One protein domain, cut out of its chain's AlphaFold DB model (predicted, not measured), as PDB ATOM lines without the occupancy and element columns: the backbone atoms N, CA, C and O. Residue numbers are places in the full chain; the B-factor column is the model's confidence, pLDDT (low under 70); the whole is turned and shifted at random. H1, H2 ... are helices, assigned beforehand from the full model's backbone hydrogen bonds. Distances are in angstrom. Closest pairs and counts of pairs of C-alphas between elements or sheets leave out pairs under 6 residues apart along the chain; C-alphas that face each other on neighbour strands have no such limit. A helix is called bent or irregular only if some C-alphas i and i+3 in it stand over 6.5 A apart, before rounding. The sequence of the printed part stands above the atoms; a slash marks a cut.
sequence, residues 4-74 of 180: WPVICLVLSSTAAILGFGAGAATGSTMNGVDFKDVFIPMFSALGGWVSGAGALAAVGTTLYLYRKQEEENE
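What this domain is: This is residues 4 to 74 of the 180 residues of an uncharacterized protein of Pseudomonas sp. GM18 (UniProt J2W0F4). A long helix, H2, and a shorter one, H1, form a narrow, open U, joined at one end with a gap between them, and H2 runs on past the far end of H1. The printed part has 71 residues with two named helices, H1 then H2, and no named strand; the class is all helix. It is extended, with a radius of gyration of the C-alphas of 18.4 A, a rod spanning 63 by 23 by 7 A.

Where its parts are: H2, residues 32 to 72, measures 57.0 A from C-alpha 32 to C-alpha 72 at (-69.158, -30.441, -36.276). It has a kink of 30 degrees near residue 39 and is only just irregular: C-alphas 37 and 40 are 6.6 A apart. H1, residues 4 to 27, measures 34.1 A, from C-alpha 4 at (-52.077, -18.831, -29.220).

How they stand to each other: H2 and H1 run opposite ways at a shallow tilt of 7 degrees, their centres 15.4 A apart. They are close but not clearly touching; their closest C-alphas, of Gly 27 and Phe 35, are 6.4 A apart. Every O i to N i+4 pair is within hydrogen-bond range in H1, and 34 of 37 in H2.

The domain as a whole: The C-alphas farthest apart, of Asn 31 and Glu 74, are 63.1 A apart. Residues 4 to 22 and 44 to 74 stand free. The link from H1 to H2 is tight, and the printed part has no cut. Mean pLDDT of the printed part is 71.6; residues 22 to 40, 66 to 67 and 69 to 74 are under 70.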
ATOM      1  N   TRP A   4     -52.630 -19.252 -27.933       78.69
ATOM      2  CA  TRP A   4     -52.077 -18.831 -29.220       78.69
ATOM      3  C   TRP A   4     -52.583 -17.475 -29.750       78.69
ATOM      4  O   TRP A   4     -51.737 -16.654 -30.103       78.69
ATOM      5  N   PRO A   5     -53.898 -17.165 -29.764       76.75
ATOM      6  CA  PRO A   5     -54.370 -15.875 -30.274       76.75
ATOM      7  C   PRO A   5     -53.873 -14.689 -29.439       76.75
ATOM      8  O   PRO A   5     -53.544 -13.644 -29.993       76.75
ATOM      9  N   VAL A   6     -53.751 -14.857 -28.118       81.94
ATOM     10  CA  VAL A   6     -53.248 -13.809 -27.217       81.94
ATOM     11  C   VAL A   6     -51.759 -13.562 -27.459       81.94
ATOM     12  O   VAL A   6     -51.327 -12.413 -27.535       81.94
ATOM     13  N   ILE A   7     -50.980 -14.629 -27.653       84.31
ATOM     14  CA  ILE A   7     -49.538 -14.544 -27.927       84.31
ATOM     15  C   ILE A   7     -49.273 -13.833 -29.263       84.31
ATOM     16  O   ILE A   7     -48.432 -12.935 -29.319       84.31
ATOM     17  N   CYS A   8     -50.015 -14.169 -30.323       83.00
ATOM     18  CA  CYS A   8     -49.891 -13.502 -31.624       83.00
ATOM     19  C   CYS A   8     -50.231 -12.007 -31.542       83.00
ATOM     20  O   CYS A   8     -49.533 -11.181 -32.132       83.00
ATOM     21  N   LEU A   9     -51.264 -11.650 -30.773       83.12
ATOM     22  CA  LEU A   9     -51.690 -10.264 -30.607       83.12
ATOM     23  C   LEU A   9     -50.616  -9.441 -29.881       83.12
ATOM     24  O   LEU A   9     -50.222  -8.386 -30.375       83.12
ATOM     25  N   VAL A  10     -50.061  -9.964 -28.783       84.31
ATOM     26  CA  VAL A  10     -48.983  -9.308 -28.020       84.31
ATOM     27  C   VAL A  10     -47.699  -9.166 -28.847       84.31
ATOM     28  O   VAL A  10     -47.061  -8.114 -28.819       84.31
ATOM     29  N   LEU A  11     -47.320 -10.183 -29.624       85.56
ATOM     30  CA  LEU A  11     -46.143 -10.100 -30.496       85.56
ATOM     31  C   LEU A  11     -46.329  -9.059 -31.609       85.56
ATOM     32  O   LEU A  11     -45.420  -8.270 -31.862       85.56
ATOM     33  N   SER A  12     -47.513  -9.010 -32.230       81.44
ATOM     34  CA  SER A  12     -47.809  -8.039 -33.290       81.44
ATOM     35  C   SER A  12     -47.810  -6.593 -32.785       81.44
ATOM     36  O   SER A  12     -47.237  -5.715 -33.431       81.44
ATOM     37  N   SER A  13     -48.375  -6.339 -31.599       80.25
ATOM     38  CA  SER A  13     -48.409  -5.000 -31.007       80.25
ATOM     39  C   SER A  13     -47.019  -4.540 -30.571       80.25
ATOM     40  O   SER A  13     -46.638  -3.398 -30.825       80.25
ATOM     41  N   THR A  14     -46.219  -5.441 -30.000       81.50
ATOM     42  CA  THR A  14     -44.842  -5.136 -29.591       81.50
ATOM     43  C   THR A  14     -43.959  -4.829 -30.802       81.50
ATOM     44  O   THR A  14     -43.218  -3.846 -30.790       81.50
ATOM     45  N   ALA A  15     -44.080  -5.607 -31.884       80.94
ATOM     46  CA  ALA A  15     -43.359  -5.357 -33.132       80.94
ATOM     47  C   ALA A  15     -43.768  -4.026 -33.788       80.94
ATOM     48  O   ALA A  15     -42.906  -3.304 -34.287       80.94
ATOM     49  N   ALA A  16     -45.054  -3.662 -33.738       78.44
ATOM     50  CA  ALA A  16     -45.540  -2.389 -34.264       78.44
ATOM     51  C   ALA A  16     -44.991  -1.186 -33.478       78.44
ATOM     52  O   ALA A  16     -44.535  -0.217 -34.080       78.44
ATOM     53  N   ILE A  17     -44.976  -1.259 -32.143       80.00
ATOM     54  CA  ILE A  17     -44.459  -0.184 -31.280       80.00
ATOM     55  C   ILE A  17     -42.946  -0.018 -31.466       80.00
ATOM     56  O   ILE A  17     -42.463   1.106 -31.611       80.00
ATOM     57  N   LEU A  18     -42.195  -1.123 -31.509       79.00
ATOM     58  CA  LEU A  18     -40.746  -1.091 -31.731       79.00
ATOM     59  C   LEU A  18     -40.393  -0.618 -33.147       79.00
ATOM     60  O   LEU A  18     -39.486   0.197 -33.304       79.00
ATOM     61  N   GLY A  19     -41.130  -1.072 -34.165       76.06
ATOM     62  CA  GLY A  19     -40.955  -0.635 -35.550       76.06
ATOM     63  C   GLY A  19     -41.273   0.848 -35.741       76.06
ATOM     64  O   GLY A  19     -40.520   1.558 -36.403       76.06
ATOM     65  N   PHE A  20     -42.331   1.344 -35.094       71.75
ATOM     66  CA  PHE A  20     -42.676   2.765 -35.100       71.75
ATOM     67  C   PHE A  20     -41.633   3.610 -34.360       71.75
ATOM     68  O   PHE A  20     -41.206   4.640 -34.875       71.75
ATOM     69  N   GLY A  21     -41.161   3.158 -33.193       74.44
ATOM     70  CA  GLY A  21     -40.110   3.841 -32.435       74.44
ATOM     71  C   GLY A  21     -38.780   3.913 -33.193       74.44
ATOM     72  O   GLY A  21     -38.156   4.972 -33.249       74.44
ATOM     73  N   ALA A  22     -38.376   2.817 -33.844       69.12
ATOM     74  CA  ALA A  22     -37.179   2.774 -34.683       69.12
ATOM     75  C   ALA A  22     -37.319   3.637 -35.949       69.12
ATOM     76  O   ALA A  22     -36.381   4.348 -36.313       69.12
ATOM     77  N   GLY A  23     -38.493   3.626 -36.591       66.06
ATOM     78  CA  GLY A  23     -38.814   4.482 -37.737       66.06
ATOM     79  C   GLY A  23     -38.826   5.974 -37.389       66.06
ATOM     80  O   GLY A  23     -38.292   6.789 -38.135       66.06
ATOM     81  N   ALA A  24     -39.361   6.343 -36.222       66.62
ATOM     82  CA  ALA A  24     -39.373   7.725 -35.745       66.62
ATOM     83  C   ALA A  24     -37.963   8.237 -35.394       66.62
ATOM     84  O   ALA A  24     -37.630   9.381 -35.703       66.62
ATOM     85  N   ALA A  25     -37.118   7.392 -34.793       67.44
ATOM     86  CA  ALA A  25     -35.735   7.738 -34.450       67.44
ATOM     87  C   ALA A  25     -34.808   7.843 -35.678       67.44
ATOM     88  O   ALA A  25     -33.898   8.670 -35.708       67.44
ATOM     89  N   THR A  26     -35.037   7.025 -36.708       62.84
ATOM     90  CA  THR A  26     -34.288   7.109 -37.975       62.84
ATOM     91  C   THR A  26     -34.764   8.277 -38.841       62.84
ATOM     92  O   THR A  26     -33.935   8.989 -39.409       62.84
ATOM     93  N   GLY A  27     -36.072   8.561 -38.860       59.66
ATOM     94  CA  GLY A  27     -36.647   9.712 -39.563       59.66
ATOM     95  C   GLY A  27     -36.233  11.079 -39.006       59.66
ATOM     96  O   GLY A  27     -36.186  12.044 -39.761       59.66
ATOM     97  N   SER A  28     -35.876  11.180 -37.719       61.34
ATOM     98  CA  SER A  28     -35.373  12.429 -37.119       61.34
ATOM     99  C   SER A  28     -33.897  12.720 -37.417       61.34
ATOM    100  O   SER A  28     -33.454  13.853 -37.240       61.34
ATOM    101  N   THR A  29     -33.138  11.715 -37.871       61.34
ATOM    102  CA  THR A  29     -31.687  11.816 -38.125       61.34
ATOM    103  C   THR A  29     -31.355  11.939 -39.623       61.34
ATOM    104  O   THR A  29     -30.252  12.351 -39.977       61.34
ATOM    105  N   MET A  30     -32.292  11.614 -40.521       59.06
ATOM    106  CA  MET A  30     -32.113  11.681 -41.979       59.06
ATOM    107  C   MET A  30     -32.614  13.007 -42.579       59.06
ATOM    108  O   MET A  30     -33.611  13.570 -42.135       59.06
ATOM    109  N   ASN A  31     -31.951  13.490 -43.637       60.84
ATOM    110  CA  ASN A  31     -32.426  14.639 -44.415       60.84
ATOM    111  C   ASN A  31     -33.807  14.335 -45.026       60.84
ATOM    112  O   ASN A  31     -34.030  13.258 -45.575       60.84
ATOM    113  N   GLY A  32     -34.728  15.303 -44.976       58.91
ATOM    114  CA  GLY A  32     -36.139  15.104 -45.351       58.91
ATOM    115  C   GLY A  32     -36.403  14.658 -46.800       58.91
ATOM    116  O   GLY A  32     -37.509  14.209 -47.095       58.91
ATOM    117  N   VAL A  33     -35.407  14.753 -47.688       58.31
ATOM    118  CA  VAL A  33     -35.488  14.295 -49.087       58.31
ATOM    119  C   VAL A  33     -35.325  12.771 -49.173       58.31
ATOM    120  O   VAL A  33     -36.194  12.097 -49.720       58.31
ATOM    121  N   ASP A  34     -34.309  12.201 -48.518       60.16
ATOM    122  CA  ASP A  34     -34.064  10.748 -48.510       60.16
ATOM    123  C   ASP A  34     -35.152   9.978 -47.742       60.16
ATOM    124  O   ASP A  34     -35.533   8.863 -48.110       60.16
ATOM    125  N   PHE A  35     -35.718  10.594 -46.698       62.12
ATOM    126  CA  PHE A  35     -36.849  10.018 -45.968       62.12
ATOM    127  C   PHE A  35     -38.077   9.838 -46.874       62.12
ATOM    128  O   PHE A  35     -38.746   8.803 -46.835       62.12
ATOM    129  N   LYS A  36     -38.368  10.829 -47.720       61.75
ATOM    130  CA  LYS A  36     -39.557  10.818 -48.574       61.75
ATOM    131  C   LYS A  36     -39.384   9.947 -49.819       61.75
ATOM    132  O   LYS A  36     -40.335   9.262 -50.191       61.75
ATOM    133  N   ASP A  37     -38.194   9.941 -50.412       69.62
ATOM    134  CA  ASP A  37     -37.953   9.266 -51.693       69.62
ATOM    135  C   ASP A  37     -37.499   7.807 -51.542       69.62
ATOM    136  O   ASP A  37     -37.669   7.018 -52.470       69.62
ATOM    137  N   VAL A  38     -36.977   7.411 -50.373       66.44
ATOM    138  CA  VAL A  38     -36.469   6.043 -50.145       66.44
ATOM    139  C   VAL A  38     -37.219   5.334 -49.023       66.44
ATOM    140  O   VAL A  38     -37.666   4.198 -49.196       66.44
ATOM    141  N   PHE A  39     -37.417   5.994 -47.882       67.19
ATOM    142  CA  PHE A  39     -37.964   5.334 -46.693       67.19
ATOM    143  C   PHE A  39     -39.478   5.082 -46.805       67.19
ATOM    144  O   PHE A  39     -39.937   3.960 -46.582       67.19
ATOM    145  N   ILE A  40     -40.263   6.082 -47.223       69.44
ATOM    146  CA  ILE A  40     -41.725   5.940 -47.383       69.44
ATOM    147  C   ILE A  40     -42.099   4.860 -48.421       69.44
ATOM    148  O   ILE A  40     -42.929   4.003 -48.096       69.44
ATOM    149  N   PRO A  41     -41.507   4.823 -49.633       74.00
ATOM    150  CA  PRO A  41     -41.830   3.792 -50.620       74.00
ATOM    151  C   PRO A  41     -41.449   2.382 -50.154       74.00
ATOM    152  O   PRO A  41     -42.194   1.434 -50.398       74.00
ATOM    153  N   MET A  42     -40.334   2.235 -49.428       70.06
ATOM    154  CA  MET A  42     -39.877   0.942 -48.909       70.06
ATOM    155  C   MET A  42     -40.825   0.380 -47.838       70.06
ATOM    156  O   MET A  42     -41.201  -0.791 -47.900       70.06
ATOM    157  N   PHE A  43     -41.272   1.215 -46.892       70.06
ATOM    158  CA  PHE A  43     -42.257   0.815 -45.881       70.06
ATOM    159  C   PHE A  43     -43.650   0.589 -46.471       70.06
ATOM    160  O   PHE A  43     -44.358  -0.310 -46.024       70.06
ATOM    161  N   SER A  44     -44.037   1.358 -47.492       70.81
ATOM    162  CA  SER A  44     -45.298   1.151 -48.210       70.81
ATOM    163  C   SER A  44     -45.313  -0.193 -48.942       70.81
ATOM    164  O   SER A  44     -46.283  -0.943 -48.821       70.81
ATOM    165  N   ALA A  45     -44.214  -0.548 -49.617       74.06
ATOM    166  CA  ALA A  45     -44.062  -1.853 -50.247       74.06
ATOM    167  C   ALA A  45     -44.118  -2.981 -49.203       74.06
ATOM    168  O   ALA A  45     -44.931  -3.892 -49.337       74.06
ATOM    169  N   LEU A  46     -43.332  -2.895 -48.122       74.06
ATOM    170  CA  LEU A  46     -43.347  -3.886 -47.036       74.06
ATOM    171  C   LEU A  46     -44.737  -4.032 -46.392       74.06
ATOM    172  O   LEU A  46     -45.202  -5.151 -46.178       74.06
ATOM    173  N   GLY A  47     -45.430  -2.920 -46.135       70.62
ATOM    174  CA  GLY A  47     -46.782  -2.915 -45.577       70.62
ATOM    175  C   GLY A  47     -47.818  -3.564 -46.499       70.62
ATOM    176  O   GLY A  47     -48.680  -4.301 -46.021       70.62
ATOM    177  N   GLY A  48     -47.704  -3.361 -47.815       73.06
ATOM    178  CA  GLY A  48     -48.581  -3.986 -48.808       73.06
ATOM    179  C   GLY A  48     -48.463  -5.513 -48.836       73.06
ATOM    180  O   GLY A  48     -49.476  -6.211 -48.838       73.06
ATOM    181  N   TRP A  49     -47.238  -6.043 -48.770       76.44
ATOM    182  CA  TRP A  49     -46.997  -7.491 -48.711       76.44
ATOM    183  C   TRP A  49     -47.529  -8.119 -47.419       76.44
ATOM    184  O   TRP A  49     -48.182  -9.163 -47.466       76.44
ATOM    185  N   VAL A  50     -47.303  -7.472 -46.271       77.19
ATOM    186  CA  VAL A  50     -47.811  -7.947 -44.972       77.19
ATOM    187  C   VAL A  50     -49.341  -7.911 -44.934       77.19
ATOM    188  O   VAL A  50     -49.965  -8.863 -44.468       77.19
ATOM    189  N   SER A  51     -49.957  -6.857 -45.475       73.25
ATOM    190  CA  SER A  51     -51.415  -6.754 -45.590       73.25
ATOM    191  C   SER A  51     -51.998  -7.847 -46.493       73.25
ATOM    192  O   SER A  51     -52.977  -8.490 -46.110       73.25
ATOM    193  N   GLY A  52     -51.363  -8.127 -47.636       75.38
ATOM    194  CA  GLY A  52     -51.773  -9.204 -48.538       75.38
ATOM    195  C   GLY A  52     -51.673 -10.593 -47.899       75.38
ATOM    196  O   GLY A  52     -52.618 -11.379 -47.975       75.38
ATOM    197  N   ALA A  53     -50.569 -10.881 -47.204       77.12
ATOM    198  CA  ALA A  53     -50.389 -12.147 -46.493       77.12
ATOM    199  C   ALA A  53     -51.395 -12.315 -45.338       77.12
ATOM    200  O   ALA A  53     -51.959 -13.395 -45.155       77.12
ATOM    201  N   GLY A  54     -51.670 -11.238 -44.595       76.19
ATOM    202  CA  GLY A  54     -52.669 -11.230 -43.526       76.19
ATOM    203  C   GLY A  54     -54.088 -11.478 -44.041       76.19
ATOM    204  O   GLY A  54     -54.821 -12.272 -43.451       76.19
ATOM    205  N   ALA A  55     -54.458 -10.868 -45.170       74.12
ATOM    206  CA  ALA A  55     -55.757 -11.095 -45.802       74.12
ATOM    207  C   ALA A  55     -55.939 -12.566 -46.213       74.12
ATOM    208  O   ALA A  55     -56.987 -13.157 -45.963       74.12
ATOM    209  N   LEU A  56     -54.900 -13.188 -46.775       74.56
ATOM    210  CA  LEU A  56     -54.951 -14.586 -47.205       74.56
ATOM    211  C   LEU A  56     -55.029 -15.556 -46.013       74.56
ATOM    212  O   LEU A  56     -55.784 -16.527 -46.053       74.56
ATOM    213  N   ALA A  57     -54.321 -15.253 -44.920       77.75
ATOM    214  CA  ALA A  57     -54.424 -16.008 -43.673       77.75
ATOM    215  C   ALA A  57     -55.819 -15.889 -43.032       77.75
ATOM    216  O   ALA A  57     -56.355 -16.883 -42.536       77.75
ATOM    217  N   ALA A  58     -56.435 -14.704 -43.074       76.62
ATOM    218  CA  ALA A  58     -57.796 -14.504 -42.582       76.62
ATOM    219  C   ALA A  58     -58.802 -15.343 -43.383       76.62
ATOM    220  O   ALA A  58     -59.584 -16.084 -42.788       76.62
ATOM    221  N   VAL A  59     -58.717 -15.315 -44.717       79.88
ATOM    222  CA  VAL A  59     -59.569 -16.138 -45.592       79.88
ATOM    223  C   VAL A  59     -59.357 -17.631 -45.322       79.88
ATOM    224  O   VAL A  59     -60.327 -18.361 -45.120       79.88
ATOM    225  N   GLY A  60     -58.108 -18.091 -45.216       81.94
ATOM    226  CA  GLY A  60     -57.806 -19.483 -44.867       81.94
ATOM    227  C   GLY A  60     -58.390 -19.898 -43.514       81.94
ATOM    228  O   GLY A  60     -58.957 -20.981 -43.391       81.94
ATOM    229  N   THR A  61     -58.340 -19.010 -42.519       80.94
ATOM    230  CA  THR A  61     -58.941 -19.253 -41.199       80.94
ATOM    231  C   THR A  61     -60.463 -19.338 -41.285       80.94
ATOM    232  O   THR A  61     -61.055 -20.215 -40.663       80.94
ATOM    233  N   THR A  62     -61.109 -18.479 -42.080       74.06
ATOM    234  CA  THR A  62     -62.566 -18.551 -42.281       74.06
ATOM    235  C   THR A  62     -62.991 -19.846 -42.969       74.06
ATOM    236  O   THR A  62     -63.941 -20.475 -42.520       74.06
ATOM    237  N   LEU A  63     -62.246 -20.304 -43.981       75.50
ATOM    238  CA  LEU A  63     -62.479 -21.592 -44.643       75.50
ATOM    239  C   LEU A  63     -62.242 -22.778 -43.708       75.50
ATOM    240  O   LEU A  63     -62.997 -23.745 -43.735       75.50
ATOM    241  N   TYR A  64     -61.212 -22.705 -42.866       76.31
ATOM    242  CA  TYR A  64     -60.954 -23.727 -41.858       76.31
ATOM    243  C   TYR A  64     -62.094 -23.809 -40.838       76.31
ATOM    244  O   TYR A  64     -62.553 -24.900 -40.520       76.31
ATOM    245  N   LEU A  65     -62.578 -22.663 -40.352       73.94
ATOM    246  CA  LEU A  65     -63.727 -22.615 -39.449       73.94
ATOM    247  C   LEU A  65     -64.994 -23.128 -40.124       73.94
ATOM    248  O   LEU A  65     -65.735 -23.855 -39.482       73.94
ATOM    249  N   TYR A  66     -65.212 -22.799 -41.397       67.25
ATOM    250  CA  TYR A  66     -66.346 -23.300 -42.167       67.25
ATOM    251  C   TYR A  66     -66.314 -24.825 -42.289       67.25
ATOM    252  O   TYR A  66     -67.270 -25.481 -41.905       67.25
ATOM    253  N   ARG A  67     -65.182 -25.401 -42.714       67.38
ATOM    254  CA  ARG A  67     -65.026 -26.863 -42.795       67.38
ATOM    255  C   ARG A  67     -65.181 -27.535 -41.441       67.38
ATOM    256  O   ARG A  67     -65.835 -28.558 -41.329       67.38
ATOM    257  N   LYS A  68     -64.619 -26.934 -40.394       70.00
ATOM    258  CA  LYS A  68     -64.765 -27.453 -39.038       70.00
ATOM    259  C   LYS A  68     -66.215 -27.371 -38.546       70.00
ATOM    260  O   LYS A  68     -66.653 -28.243 -37.812       70.00
ATOM    261  N   GLN A  69     -66.946 -26.323 -38.914       60.81
ATOM    262  CA  GLN A  69     -68.374 -26.204 -38.626       60.81
ATOM    263  C   GLN A  69     -69.197 -27.210 -39.422       60.81
ATOM    264  O   GLN A  69     -70.203 -27.667 -38.908       60.81
ATOM    265  N   GLU A  70     -68.795 -27.539 -40.646       59.62
ATOM    266  CA  GLU A  70     -69.428 -28.570 -41.468       59.62
ATOM    267  C   GLU A  70     -69.247 -29.951 -40.826       59.62
ATOM    268  O   GLU A  70     -70.238 -30.612 -40.551       59.62
ATOM    269  N   GLU A  71     -68.014 -30.301 -40.441       62.16
ATOM    270  CA  GLU A  71     -67.695 -31.538 -39.708       62.16
ATOM    271  C   GLU A  71     -68.378 -31.597 -38.321       62.16
ATOM    272  O   GLU A  71     -68.866 -32.643 -37.911       62.16
ATOM    273  N   GLU A  72     -68.453 -30.485 -37.574       56.38
ATOM    274  CA  GLU A  72     -69.158 -30.441 -36.276       56.38
ATOM    275  C   GLU A  72     -70.695 -30.405 -36.406       56.38
ATOM    276  O   GLU A  72     -71.385 -30.680 -35.420       56.38
ATOM    277  N   ASN A  73     -71.237 -30.047 -37.575       54.38
ATOM    278  CA  ASN A  73     -72.675 -30.061 -37.867       54.38
ATOM    279  C   ASN A  73     -73.107 -31.334 -38.608       54.38
ATOM    280  O   ASN A  73     -74.249 -31.382 -39.066       54.38
ATOM    281  N   GLU A  74     -72.252 -32.352 -38.735       55.00
ATOM    282  CA  GLU A  74     -72.705 -33.665 -39.182       55.00
ATOM    283  C   GLU A  74     -73.721 -34.201 -38.160       55.00
ATOM    284  O   GLU A  74     -73.430 -34.462 -36.990       55.00
TER     285      GLU A  74